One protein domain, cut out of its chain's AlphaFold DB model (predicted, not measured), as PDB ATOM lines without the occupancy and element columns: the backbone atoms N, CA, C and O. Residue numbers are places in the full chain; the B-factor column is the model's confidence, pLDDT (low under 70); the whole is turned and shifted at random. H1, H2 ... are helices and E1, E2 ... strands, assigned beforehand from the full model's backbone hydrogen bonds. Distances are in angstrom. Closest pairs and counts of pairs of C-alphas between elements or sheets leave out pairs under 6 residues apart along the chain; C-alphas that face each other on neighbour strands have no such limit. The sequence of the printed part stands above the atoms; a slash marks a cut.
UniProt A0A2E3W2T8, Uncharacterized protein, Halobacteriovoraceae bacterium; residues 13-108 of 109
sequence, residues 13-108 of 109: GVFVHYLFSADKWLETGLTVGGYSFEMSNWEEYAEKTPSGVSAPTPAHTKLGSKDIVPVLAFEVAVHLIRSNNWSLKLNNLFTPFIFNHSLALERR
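Overview. This is residues 13 to 108 of the 109 residues of an uncharacterized protein of Halobacteriovoraceae bacterium (UniProt A0A2E3W2T8). The model is a strongly twisted wall of long antiparallel strands that bend along their length, open rather than closed into a barrel, with the single helix H1 leading away from one end of it and a loose loop leading back. Residues 48 to 53, at the far end of H1 and in the loop after it, stick out, and the short strand E3 forms a small hairpin with the first residues of E4 at the same end of the sheet as H1. The printed part has 96 residues, with one named helix and six named strands in the order E1, E2, H1, E3, E4, E5, E6; the class is mostly strand. The sheet is branched and antiparallel, with E4 joined to three neighbours. The whole is loose, with a radius of gyration of the C-alphas of 15.9 A and spans of 48 by 32 by 20 A.

Along the chain. E1, residues 13 to 22, begins at C-alpha 13 (51.041, -7.115, 11.215), is 22.5 A long and bends by 72 degrees at residue 19. E2, residues 26 to 37, is 28.5 A long and bends by 77 degrees at residue 29. H1, residues 39 to 48, is 14.6 A long and ends at C-alpha 48 (26.275, -6.909, 4.260). E3 is residues 61 to 63, 6.5 A. E4, residues 66 to 82, is the longest strand at 35.0 A and bends by 85 degrees at residue 74. E5, residues 86 to 94, is 24.4 A long. E6, residues 99 to 107, is 24.8 A long, bends by 50 degrees at residue 103 and ends at C-alpha 107 (59.283, -21.281, 17.017).

Arrangement. E1 and E2 form a hairpin, with N 16 and O 32 at 2.8 A. E2 has E1 on one side and E4 on the other side; N 31 of E2 and O 73 of E4 are 2.8 A apart. E4 has E2 on one side, and on the other side E3 beside residues 66 to 68 and E5 beside residues 73 to 82, a staggered pairing. E3, E4, E5 and E6 form a meander, each strand the antiparallel neighbour of the one before: N 61 and O 68 are 2.9 A apart, N 76 and O 92 2.9 A, N 93 and O 100 2.8 A. E1, E3 and E6 are edge strands, and E1 and E6 are apart. H1 is not on the sheet; its closest C-alpha to E4 is that of Met 39, 7.0 A from that of Asp 67. In H1 every O i to N i+4 pair is within hydrogen-bond range.

Size, cuts and confidence. The two C-alphas farthest apart, those of Gly 52 and Asn 84, are 51.9 A from each other. The printed part has no cut. The link from H1 to E3, 12 residues, is long; the other links are tight. The mean pLDDT of the printed part is 85.8, and residues 55 and 96 to 98 are under 70.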
ATOM      1  N   GLY A  13      50.960  -8.009  10.069       85.81
ATOM      2  CA  GLY A  13      51.041  -7.115  11.215       85.81
ATOM      3  C   GLY A  13      52.277  -7.326  12.060       85.81
ATOM      4  O   GLY A  13      52.950  -8.353  11.984       85.81
ATOM      5  N   VAL A  14      52.558  -6.320  12.880       88.94
ATOM      6  CA  VAL A  14      53.623  -6.359  13.875       88.94
ATOM      7  C   VAL A  14      52.981  -6.186  15.238       88.94
ATOM      8  O   VAL A  14      52.265  -5.213  15.485       88.94
ATOM      9  N   PHE A  15      53.261  -7.141  16.116       90.06
ATOM     10  CA  PHE A  15      52.697  -7.201  17.452       90.06
ATOM     11  C   PHE A  15      53.794  -7.414  18.483       90.06
ATOM     12  O   PHE A  15      54.763  -8.143  18.262       90.06
ATOM     13  N   VAL A  16      53.621  -6.762  19.625       92.88
ATOM     14  CA  VAL A  16      54.400  -6.972  20.837       92.88
ATOM     15  C   VAL A  16      53.470  -7.590  21.867       92.88
ATOM     16  O   VAL A  16      52.404  -7.050  22.164       92.88
ATOM     17  N   HIS A  17      53.906  -8.720  22.412       92.50
ATOM     18  CA  HIS A  17      53.159  -9.503  23.384       92.50
ATOM     19  C   HIS A  17      53.833  -9.376  24.746       92.50
ATOM     20  O   HIS A  17      54.998  -9.745  24.910       92.50
ATOM     21  N   TYR A  18      53.108  -8.850  25.727       94.44
ATOM     22  CA  TYR A  18      53.525  -8.833  27.120       94.44
ATOM     23  C   TYR A  18      52.700  -9.852  27.901       94.44
ATOM     24  O   TYR A  18      51.517  -9.640  28.160       94.44
ATOM     25  N   LEU A  19      53.319 -10.972  28.265       95.19
ATOM     26  CA  LEU A  19      52.643 -12.049  28.980       95.19
ATOM     27  C   LEU A  19      52.674 -11.787  30.490       95.19
ATOM     28  O   LEU A  19      53.742 -11.628  31.078       95.19
ATOM     29  N   PHE A  20      51.498 -11.775  31.117       95.12
ATOM     30  CA  PHE A  20      51.355 -11.740  32.575       95.12
ATOM     31  C   PHE A  20      51.562 -13.128  33.183       95.12
ATOM     32  O   PHE A  20      52.152 -13.264  34.252       95.12
ATOM     33  N   SER A  21      51.059 -14.155  32.493       95.50
ATOM     34  CA  SER A  21      51.205 -15.558  32.864       95.50
ATOM     35  C   SER A  21      51.481 -16.398  31.624       95.50
ATOM     36  O   SER A  21      50.868 -16.187  30.575       95.50
ATOM     37  N   ALA A  22      52.398 -17.352  31.759       92.38
ATOM     38  CA  ALA A  22      52.781 -18.277  30.705       92.38
ATOM     39  C   ALA A  22      52.990 -19.678  31.291       92.38
ATOM     40  O   ALA A  22      54.092 -20.056  31.695       92.38
ATOM     41  N   ASP A  23      51.909 -20.451  31.328       90.81
ATOM     42  CA  ASP A  23      51.920 -21.843  31.751       90.81
ATOM     43  C   ASP A  23      52.238 -22.780  30.576       90.81
ATOM     44  O   ASP A  23      52.488 -22.378  29.436       90.81
ATOM     45  N   LYS A  24      52.236 -24.093  30.835       89.75
ATOM     46  CA  LYS A  24      52.492 -25.093  29.788       89.75
ATOM     47  C   LYS A  24      51.457 -25.045  28.659       89.75
ATOM     48  O   LYS A  24      51.822 -25.310  27.520       89.75
ATOM     49  N   TRP A  25      50.196 -24.758  28.973       93.88
ATOM     50  CA  TRP A  25      49.087 -24.867  28.018       93.88
ATOM     51  C   TRP A  25      48.344 -23.559  27.763       93.88
ATOM     52  O   TRP A  25      47.603 -23.471  26.788       93.88
ATOM     53  N   LEU A  26      48.545 -22.559  28.617       95.06
ATOM     54  CA  LEU A  26      47.803 -21.310  28.591       95.06
ATOM     55  C   LEU A  26      48.765 -20.141  28.779       95.06
ATOM     56  O   LEU A  26      49.605 -20.166  29.676       95.06
ATOM     57  N   GLU A  27      48.608 -19.113  27.960       95.50
ATOM     58  CA  GLU A  27      49.280 -17.830  28.129       95.50
ATOM     59  C   GLU A  27      48.214 -16.739  28.193       95.50
ATOM     60  O   GLU A  27      47.212 -16.783  27.475       95.50
ATOM     61  N   THR A  28      48.421 -15.773  29.080       96.50
ATOM     62  CA  THR A  28      47.553 -14.600  29.199       96.50
ATOM     63  C   THR A  28      48.405 -13.349  29.266       96.50
ATOM     64  O   THR A  28      49.457 -13.333  29.913       96.50
ATOM     65  N   GLY A  29      47.968 -12.297  28.589       95.75
ATOM     66  CA  GLY A  29      48.799 -11.120  28.421       95.75
ATOM     67  C   GLY A  29      48.088  -9.940  27.793       95.75
ATOM     68  O   GLY A  29      46.867  -9.903  27.644       95.75
ATOM     69  N   LEU A  30      48.902  -8.966  27.424       94.94
ATOM     70  CA  LEU A  30      48.521  -7.810  26.643       94.94
ATOM     71  C   LEU A  30      49.251  -7.864  25.303       94.94
ATOM     72  O   LEU A  30      50.475  -7.978  25.262       94.94
ATOM     73  N   THR A  31      48.507  -7.730  24.215       92.38
ATOM     74  CA  THR A  31      49.058  -7.523  22.877       92.38
ATOM     75  C   THR A  31      48.868  -6.069  22.473       92.38
ATOM     76  O   THR A  31      47.761  -5.531  22.560       92.38
ATOM     77  N   VAL A  32      49.940  -5.447  21.987       92.31
ATOM     78  CA  VAL A  32      49.906  -4.128  21.347       92.31
ATOM     79  C   VAL A  32      50.556  -4.188  19.975       92.31
ATOM     80  O   VAL A  32      51.545  -4.891  19.780       92.31
ATOM     81  N   GLY A  33      50.028  -3.445  19.012       90.31
ATOM     82  CA  GLY A  33      50.613  -3.392  17.679       90.31
ATOM     83  C   GLY A  33      49.635  -2.892  16.638       90.31
ATOM     84  O   GLY A  33      48.770  -2.065  16.925       90.31
ATOM     85  N   GLY A  34      49.765  -3.413  15.430       86.94
ATOM     86  CA  GLY A  34      48.815  -3.151  14.365       86.94
ATOM     87  C   GLY A  34      49.047  -4.050  13.165       86.94
ATOM     88  O   GLY A  34      50.135  -4.601  12.982       86.94
ATOM     89  N   TYR A  35      48.011  -4.186  12.350       85.00
ATOM     90  CA  TYR A  35      48.062  -4.941  11.106       85.00
ATOM     91  C   TYR A  35      47.575  -4.096   9.938       85.00
ATOM     92  O   TYR A  35      46.736  -3.209  10.102       85.00
ATOM     93  N   SER A  36      48.123  -4.362   8.756       85.69
ATOM     94  CA  SER A  36      47.621  -3.797   7.519       85.69
ATOM     95  C   SER A  36      46.295  -4.431   7.152       85.69
ATOM     96  O   SER A  36      46.132  -5.650   7.234       85.69
ATOM     97  N   PHE A  37      45.385  -3.588   6.707       78.44
ATOM     98  CA  PHE A  37      44.023  -3.929   6.375       78.44
ATOM     99  C   PHE A  37      43.679  -3.333   5.013       78.44
ATOM    100  O   PHE A  37      44.079  -2.210   4.714       78.44
ATOM    101  N   GLU A  38      42.955  -4.083   4.190       82.38
ATOM    102  CA  GLU A  38      42.464  -3.592   2.906       82.38
ATOM    103  C   GLU A  38      41.057  -3.022   3.092       82.38
ATOM    104  O   GLU A  38      40.151  -3.736   3.527       82.38
ATOM    105  N   MET A  39      40.865  -1.739   2.772       79.56
ATOM    106  CA  MET A  39      39.612  -1.040   3.077       79.56
ATOM    107  C   MET A  39      38.411  -1.647   2.343       79.56
ATOM    108  O   MET A  39      37.311  -1.675   2.892       79.56
ATOM    109  N   SER A  40      38.629  -2.231   1.161       81.19
ATOM    110  CA  SER A  40      37.571  -2.914   0.408       81.19
ATOM    111  C   SER A  40      36.930  -4.065   1.190       81.19
ATOM    112  O   SER A  40      35.742  -4.325   1.029       81.19
ATOM    113  N   ASN A  41      37.680  -4.732   2.076       77.19
ATOM    114  CA  ASN A  41      37.136  -5.805   2.913       77.19
ATOM    115  C   ASN A  41      36.138  -5.255   3.946       77.19
ATOM    116  O   ASN A  41      35.184  -5.938   4.313       77.19
ATOM    117  N   TRP A  42      36.351  -4.020   4.421       77.81
ATOM    118  CA  TRP A  42      35.407  -3.345   5.312       77.81
ATOM    119  C   TRP A  42      34.172  -2.872   4.557       77.81
ATOM    120  O   TRP A  42      33.064  -3.014   5.063       77.81
ATOM    121  N   GLU A  43      34.355  -2.327   3.356       80.62
ATOM    122  CA  GLU A  43      33.249  -1.888   2.502       80.62
ATOM    123  C   GLU A  43      32.298  -3.054   2.200       80.62
ATOM    124  O   GLU A  43      31.095  -2.927   2.420       80.62
ATOM    125  N   GLU A  44      32.831  -4.226   1.841       80.31
ATOM    126  CA  GLU A  44      32.029  -5.438   1.624       80.31
ATOM    127  C   GLU A  44      31.272  -5.879   2.892       80.31
ATOM    128  O   GLU A  44      30.109  -6.283   2.828       80.31
ATOM    129  N   TYR A  45      31.908  -5.792   4.065       76.19
ATOM    130  CA  TYR A  45      31.257  -6.088   5.344       76.19
ATOM    131  C   TYR A  45      30.148  -5.077   5.678       76.19
ATOM    132  O   TYR A  45      29.053  -5.450   6.107       76.19
ATOM    133  N   ALA A  46      30.405  -3.789   5.449       78.06
ATOM    134  CA  ALA A  46      29.451  -2.720   5.698       78.06
ATOM    135  C   ALA A  46      28.206  -2.851   4.806       78.06
ATOM    136  O   ALA A  46      27.094  -2.642   5.287       78.06
ATOM    137  N   GLU A  47      28.367  -3.268   3.547       81.00
ATOM    138  CA  GLU A  47      27.252  -3.548   2.632       81.00
ATOM    139  C   GLU A  47      26.378  -4.724   3.087       81.00
ATOM    140  O   GLU A  47      25.164  -4.716   2.882       81.00
ATOM    141  N   LYS A  48      26.979  -5.731   3.729       79.75
ATOM    142  CA  LYS A  48      26.275  -6.909   4.260       79.75
ATOM    143  C   LYS A  48      25.608  -6.660   5.614       79.75
ATOM    144  O   LYS A  48      24.847  -7.508   6.081       79.75
ATOM    145  N   THR A  49      25.867  -5.515   6.248       74.50
ATOM    146  CA  THR A  49      25.295  -5.186   7.556       74.50
ATOM    147  C   THR A  49      23.767  -5.025   7.442       74.50
ATOM    148  O   THR A  49      23.294  -4.296   6.567       74.50
ATOM    149  N   PRO A  50      22.961  -5.680   8.305       77.44
ATOM    150  CA  PRO A  50      21.504  -5.632   8.222       77.44
ATOM    151  C   PRO A  50      20.936  -4.208   8.225       77.44
ATOM    152  O   PRO A  50      21.350  -3.350   9.008       77.44
ATOM    153  N   SER A  51      19.917  -3.973   7.395       74.50
ATOM    154  CA  SER A  51      19.231  -2.681   7.323       74.50
ATOM    155  C   SER A  51      18.705  -2.249   8.697       74.50
ATOM    156  O   SER A  51      17.922  -2.972   9.314       74.50
ATOM    157  N   GLY A  52      19.105  -1.061   9.156       73.75
ATOM    158  CA  GLY A  52      18.749  -0.523  10.476       73.75
ATOM    159  C   GLY A  52      19.872  -0.601  11.514       73.75
ATOM    160  O   GLY A  52      19.733  -0.024  12.590       73.75
ATOM    161  N   VAL A  53      20.993  -1.248  11.183       72.25
ATOM    162  CA  VAL A  53      22.221  -1.257  11.984       72.25
ATOM    163  C   VAL A  53      23.313  -0.522  11.209       72.25
ATOM    164  O   VAL A  53      23.545  -0.802  10.036       72.25
ATOM    165  N   SER A  54      23.978   0.448  11.837       71.12
ATOM    166  CA  SER A  54      25.145   1.095  11.233       71.12
ATOM    167  C   SER A  54      26.368   0.201  11.400       71.12
ATOM    168  O   SER A  54      26.705  -0.168  12.526       71.12
ATOM    169  N   ALA A  55      27.053  -0.100  10.296       69.75
ATOM    170  CA  ALA A  55      28.385  -0.684  10.364       69.75
ATOM    171  C   ALA A  55      29.308   0.263  11.163       69.75
ATOM    172  O   ALA A  55      29.220   1.485  10.982       69.75
ATOM    173  N   PRO A  56      30.168  -0.250  12.063       70.00
ATOM    174  CA  PRO A  56      31.080   0.598  12.820       70.00
ATOM    175  C   PRO A  56      31.986   1.428  11.897       70.00
ATOM    176  O   PRO A  56      32.297   1.036  10.779       70.00
ATOM    177  N   THR A  57      32.472   2.579  12.353       72.75
ATOM    178  CA  THR A  57      33.598   3.211  11.652       72.75
ATOM    179  C   THR A  57      34.870   2.445  12.017       72.75
ATOM    180  O   THR A  57      35.145   2.307  13.214       72.75
ATOM    181  N   PRO A  58      35.649   1.935  11.045       72.38
ATOM    182  CA  PRO A  58      36.876   1.229  11.362       72.38
ATOM    183  C   PRO A  58      37.848   2.214  12.012       72.38
ATOM    184  O   PRO A  58      38.060   3.322  11.521       72.38
ATOM    185  N   ALA A  59      38.441   1.830  13.139       77.12
ATOM    186  CA  ALA A  59      39.551   2.579  13.703       77.12
ATOM    187  C   ALA A  59      40.810   2.213  12.911       77.12
ATOM    188  O   ALA A  59      41.324   1.104  13.042       77.12
ATOM    189  N   HIS A  60      41.295   3.125  12.073       85.19
ATOM    190  CA  HIS A  60      42.504   2.915  11.281       85.19
ATOM    191  C   HIS A  60      43.295   4.215  11.119       85.19
ATOM    192  O   HIS A  60      42.790   5.317  11.334       85.19
ATOM    193  N   THR A  61      44.558   4.078  10.731       84.88
ATOM    194  CA  THR A  61      45.411   5.180  10.288       84.88
ATOM    195  C   THR A  61      46.064   4.812   8.966       84.88
ATOM    196  O   THR A  61      46.337   3.640   8.712       84.88
ATOM    197  N   LYS A  62      46.370   5.804   8.129       87.44
ATOM    198  CA  LYS A  62      47.155   5.580   6.912       87.44
ATOM    199  C   LYS A  62      48.643   5.680   7.209       87.44
ATOM    200  O   LYS A  62      49.092   6.668   7.790       87.44
ATOM    201  N   LEU A  63      49.408   4.679   6.780       82.88
ATOM    202  CA  LEU A  63      50.868   4.697   6.788       82.88
ATOM    203  C   LEU A  63      51.374   4.377   5.376       82.88
ATOM    204  O   LEU A  63      51.387   3.227   4.938       82.88
ATOM    205  N   GLY A  64      51.764   5.419   4.640       86.44
ATOM    206  CA  GLY A  64      52.047   5.299   3.209       86.44
ATOM    207  C   GLY A  64      50.777   4.955   2.428       86.44
ATOM    208  O   GLY A  64      49.778   5.662   2.535       86.44
ATOM    209  N   SER A  65      50.818   3.873   1.647       83.69
ATOM    210  CA  SER A  65      49.670   3.366   0.882       83.69
ATOM    211  C   SER A  65      48.847   2.304   1.619       83.69
ATOM    212  O   SER A  65      47.904   1.786   1.034       83.69
ATOM    213  N   LYS A  66      49.219   1.936   2.853       83.69
ATOM    214  CA  LYS A  66      48.532   0.900   3.634       83.69
ATOM    215  C   LYS A  66      47.633   1.535   4.696       83.69
ATOM    216  O   LYS A  66      48.066   2.441   5.417       83.69
ATOM    217  N   ASP A  67      46.414   1.023   4.825       87.06
ATOM    218  CA  ASP A  67      45.561   1.264   5.984       87.06
ATOM    219  C   ASP A  67      45.979   0.317   7.116       87.06
ATOM    220  O   ASP A  67      46.165  -0.879   6.910       87.06
ATOM    221  N   ILE A  68      46.200   0.866   8.310       85.69
ATOM    222  CA  ILE A  68      46.690   0.138   9.482       85.69
ATOM    223  C   ILE A  68      45.640   0.204  10.585       85.69
ATOM    224  O   ILE A  68      45.261   1.295  11.016       85.69
ATOM    225  N   VAL A  69      45.229  -0.958  11.088       84.38
ATOM    226  CA  VAL A  69      44.353  -1.078  12.256       84.38
ATOM    227  C   VAL A  69      45.226  -1.227  13.505       84.38
ATOM    228  O   VAL A  69      45.946  -2.226  13.622       84.38
ATOM    229  N   PRO A  70      45.214  -0.257  14.439       86.38
ATOM    230  CA  PRO A  70      45.913  -0.399  15.706       86.38
ATOM    231  C   PRO A  70      45.202  -1.430  16.585       86.38
ATOM    232  O   PRO A  70      43.976  -1.489  16.649       86.38
ATOM    233  N   VAL A  71      45.986  -2.221  17.309       85.75
ATOM    234  CA  VAL A  71      45.490  -3.262  18.205       85.75
ATOM    235  C   VAL A  71      46.014  -3.010  19.607       85.75
ATOM    236  O   VAL A  71      47.219  -2.922  19.834       85.75
ATOM    237  N   LEU A  72      45.075  -2.945  20.546       89.94
ATOM    238  CA  LEU A  72      45.290  -3.131  21.972       89.94
ATOM    239  C   LEU A  72      44.326  -4.233  22.401       89.94
ATOM    240  O   LEU A  72      43.108  -4.050  22.344       89.94
ATOM    241  N   ALA A  73      44.868  -5.384  22.780       90.94
ATOM    242  CA  ALA A  73      44.083  -6.560  23.116       90.94
ATOM    243  C   ALA A  73      44.540  -7.179  24.428       90.94
ATOM    244  O   ALA A  73      45.738  -7.307  24.685       90.94
ATOM    245  N   PHE A  74      43.570  -7.647  25.209       93.00
ATOM    246  CA  PHE A  74      43.834  -8.725  26.147       93.00
ATOM    247  C   PHE A  74      44.000 -10.019  25.350       93.00
ATOM    248  O   PHE A  74      43.160 -10.355  24.514       93.00
ATOM    249  N   GLU A  75      45.101 -10.719  25.575       93.50
ATOM    250  CA  GLU A  75      45.451 -11.947  24.874       93.50
ATOM    251  C   GLU A  75      45.206 -13.157  25.770       93.50
ATOM    252  O   GLU A  75      45.650 -13.191  26.918       93.50
ATOM    253  N   VAL A  76      44.546 -14.170  25.207       94.38
ATOM    254  CA  VAL A  76      44.487 -15.528  25.755       94.38
ATOM    255  C   VAL A  76      44.927 -16.502  24.671       94.38
ATOM    256  O   VAL A  76      44.208 -16.722  23.691       94.38
ATOM    257  N   ALA A  77      46.096 -17.110  24.851       94.12
ATOM    258  CA  ALA A  77      46.629 -18.105  23.932       94.12
ATOM    259  C   ALA A  77      46.559 -19.508  24.540       94.12
ATOM    260  O   ALA A  77      47.032 -19.752  25.651       94.12
ATOM    261  N   VAL A  78      45.982 -20.446  23.793       95.56
ATOM    262  CA  VAL A  78      45.881 -21.859  24.175       95.56
ATOM    263  C   VAL A  78      46.828 -22.670  23.300       95.56
ATOM    264  O   VAL A  78      46.683 -22.696  22.079       95.56
ATOM    265  N   HIS A  79      47.790 -23.359  23.908       95.00
ATOM    266  CA  HIS A  79      48.680 -24.271  23.186       95.00
ATOM    267  C   HIS A  79      47.906 -25.535  22.807       95.00
ATOM    268  O   HIS A  79      47.495 -26.304  23.673       95.00
ATOM    269  N   LEU A  80      47.735 -25.769  21.509       95.12
ATOM    270  CA  LEU A  80      47.128 -26.986  20.968       95.12
ATOM    271  C   LEU A  80      48.162 -28.111  20.867       95.12
ATOM    272  O   LEU A  80      47.867 -29.271  21.143       95.12
ATOM    273  N   ILE A  81      49.391 -27.756  20.485       94.19
ATOM    274  CA  ILE A  81      50.534 -28.668  20.435       94.19
ATOM    275  C   ILE A  81      51.741 -27.952  21.025       94.19
ATOM    276  O   ILE A  81      52.009 -26.802  20.683       94.19
ATOM    277  N   ARG A  82      52.504 -28.645  21.876       92.50
ATOM    278  CA  ARG A  82      53.730 -28.109  22.471       92.50
ATOM    279  C   ARG A  82      54.871 -29.107  22.359       92.50
ATOM    280  O   ARG A  82      54.808 -30.195  22.927       92.50
ATOM    281  N   SER A  83      55.921 -28.698  21.660       90.50
ATOM    282  CA  SER A  83      57.198 -29.397  21.551       90.50
ATOM    283  C   SER A  83      58.320 -28.564  22.190       90.50
ATOM    284  O   SER A  83      58.094 -27.462  22.705       90.50
ATOM    285  N   ASN A  84      59.541 -29.097  22.174       89.94
ATOM    286  CA  ASN A  84      60.722 -28.449  22.748       89.94
ATOM    287  C   ASN A  84      61.133 -27.185  21.978       89.94
ATOM    288  O   ASN A  84      61.618 -26.241  22.585       89.94
ATOM    289  N   ASN A  85      60.920 -27.149  20.661       94.00
ATOM    290  CA  ASN A  85      61.385 -26.080  19.770       94.00
ATOM    291  C   ASN A  85      60.269 -25.424  18.941       94.00
ATOM    292  O   ASN A  85      60.530 -24.490  18.182       94.00
ATOM    293  N   TRP A  86      59.032 -25.906  19.059       94.06
ATOM    294  CA  TRP A  86      57.884 -25.317  18.379       94.06
ATOM    295  C   TRP A  86      56.594 -25.533  19.168       94.06
ATOM    296  O   TRP A  86      56.498 -26.452  19.990       94.06
ATOM    297  N   SER A  87      55.602 -24.689  18.918       93.75
ATOM    298  CA  SER A  87      54.240 -24.873  19.410       93.75
ATOM    299  C   SER A  87      53.222 -24.434  18.356       93.75
ATOM    300  O   SER A  87      53.531 -23.644  17.461       93.75
ATOM    301  N   LEU A  88      52.018 -24.994  18.429       94.38
ATOM    302  CA  LEU A  88      50.848 -24.505  17.706       94.38
ATOM    303  C   LEU A  88      49.886 -23.932  18.740       94.38
ATOM    304  O   LEU A  88      49.492 -24.650  19.665       94.38
ATOM    305  N   LYS A  89      49.494 -22.672  18.572       93.56
ATOM    306  CA  LYS A  89      48.646 -21.944  19.518       93.56
ATOM    307  C   LYS A  89      47.383 -21.437  18.837       93.56
ATOM    308  O   LYS A  89      47.415 -21.032  17.679       93.56
ATOM    309  N   LEU A  90      46.280 -21.455  19.573       93.06
ATOM    310  CA  LEU A  90      45.093 -20.672  19.265       93.06
ATOM    311  C   LEU A  90      45.183 -19.370  20.060       93.06
ATOM    312  O   LEU A  90      45.010 -19.386  21.279       93.06
ATOM    313  N   ASN A  91      45.459 -18.266  19.375       89.62
ATOM    314  CA  ASN A  91      45.553 -16.944  19.979       89.62
ATOM    315  C   ASN A  91      44.200 -16.249  19.881       89.62
ATOM    316  O   ASN A  91      43.647 -16.123  18.792       89.62
ATOM    317  N   ASN A  92      43.687 -15.783  21.015       89.69
ATOM    318  CA  ASN A  92      42.447 -15.024  21.099       89.69
ATOM    319  C   ASN A  92      42.779 -13.620  21.594       89.69
ATOM    320  O   ASN A  92      43.323 -13.454  22.686       89.69
ATOM    321  N   LEU A  93      42.457 -12.623  20.780       88.56
ATOM    322  CA  LEU A  93      42.682 -11.211  21.040       88.56
ATOM    323  C   LEU A  93      41.336 -10.535  21.283       88.56
ATOM    324  O   LEU A  93      40.535 -10.320  20.370       88.56
ATOM    325  N   PHE A  94      41.109 -10.176  22.538       86.69
ATOM    326  CA  PHE A  94      39.943  -9.426  22.970       86.69
ATOM    327  C   PHE A  94      40.274  -7.939  22.888       86.69
ATOM    328  O   PHE A  94      40.901  -7.383  23.794       86.69
ATOM    329  N   THR A  95      39.887  -7.299  21.784       79.44
ATOM    330  CA  THR A  95      39.926  -5.834  21.680       79.44
ATOM    331  C   THR A  95      38.580  -5.246  22.121       79.44
ATOM    332  O   THR A  95      37.574  -5.959  22.115       79.44
ATOM    333  N   PRO A  96      38.514  -3.950  22.471       68.25
ATOM    334  CA  PRO A  96      37.257  -3.311  22.864       68.25
ATOM    335  C   PRO A  96      36.152  -3.330  21.795       68.25
ATOM    336  O   PRO A  96      34.986  -3.172  22.140       68.25
ATOM    337  N   PHE A  97      36.505  -3.496  20.514       65.56
ATOM    338  CA  PHE A  97      35.571  -3.354  19.389       65.56
ATOM    339  C   PHE A  97      35.452  -4.613  18.526       65.56
ATOM    340  O   PHE A  97      34.401  -4.859  17.946       65.56
ATOM    341  N   ILE A  98      36.523  -5.403  18.427       67.81
ATOM    342  CA  ILE A  98      36.620  -6.572  17.547       67.81
ATOM    343  C   ILE A  98      37.238  -7.741  18.315       67.81
ATOM    344  O   ILE A  98      38.291  -7.618  18.948       67.81
ATOM    345  N   PHE A  99      36.612  -8.908  18.224       70.94
ATOM    346  CA  PHE A  99      37.226 -10.142  18.683       70.94
ATOM    347  C   PHE A  99      38.012 -10.777  17.535       70.94
ATOM    348  O   PHE A  99      37.430 -11.161  16.524       70.94
ATOM    349  N   ASN A 100      39.329 -10.890  17.694       77.19
ATOM    350  CA  ASN A 100      40.201 -11.527  16.713       77.19
ATOM    351  C   ASN A 100      40.701 -12.865  17.253       77.19
ATOM    352  O   ASN A 100      41.043 -12.981  18.428       77.19
ATOM    353  N   HIS A 101      40.783 -13.871  16.391       83.94
ATOM    354  CA  HIS A 101      41.398 -15.147  16.733       83.94
ATOM    355  C   HIS A 101      42.258 -15.646  15.578       83.94
ATOM    356  O   HIS A 101      41.949 -15.418  14.410       83.94
ATOM    357  N   SER A 102      43.352 -16.327  15.901       83.12
ATOM    358  CA  SER A 102      44.276 -16.858  14.904       83.12
ATOM    359  C   SER A 102      44.912 -18.165  15.360       83.12
ATOM    360  O   SER A 102      45.028 -18.453  16.553       83.12
ATOM    361  N   LEU A 103      45.330 -18.974  14.386       87.31
ATOM    362  CA  LEU A 103      46.234 -20.092  14.623       87.31
ATOM    363  C   LEU A 103      47.662 -19.607  14.392       87.31
ATOM    364  O   LEU A 103      47.994 -19.137  13.306       87.31
ATOM    365  N   ALA A 104      48.501 -19.734  15.413       87.44
ATOM    366  CA  ALA A 104      49.883 -19.291  15.389       87.44
ATOM    367  C   ALA A 104      50.829 -20.491  15.480       87.44
ATOM    368  O   ALA A 104      50.779 -21.265  16.439       87.44
ATOM    369  N   LEU A 105      51.713 -20.627  14.490       90.69
ATOM    370  CA  LEU A 105      52.869 -21.512  14.576       90.69
ATOM    371  C   LEU A 105      54.034 -20.729  15.185       90.69
ATOM    372  O   LEU A 105      54.528 -19.769  14.597       90.69
ATOM    373  N   GLU A 106      54.478 -21.146  16.361       90.25
ATOM    374  CA  GLU A 106      55.545 -20.491  17.110       90.25
ATOM    375  C   GLU A 106      56.816 -21.341  17.069       90.25
ATOM    376  O   GLU A 106      56.787 -22.547  17.325       90.25
ATOM    377  N   ARG A 107      57.956 -20.696  16.811       90.06
ATOM    378  CA  ARG A 107      59.283 -21.281  17.017       90.06
ATOM    379  C   ARG A 107      59.828 -20.822  18.365       90.06
ATOM    380  O   ARG A 107      59.831 -19.630  18.653       90.06
ATOM    381  N   ARG A 108      60.305 -21.769  19.170       82.81
ATOM    382  CA  ARG A 108      60.785 -21.543  20.541       82.81
ATOM    383  C   ARG A 108      62.296 -21.765  20.587       82.81
ATOM    384  O   ARG A 108      62.779 -22.728  19.986       82.81
TER     385      ARG A 108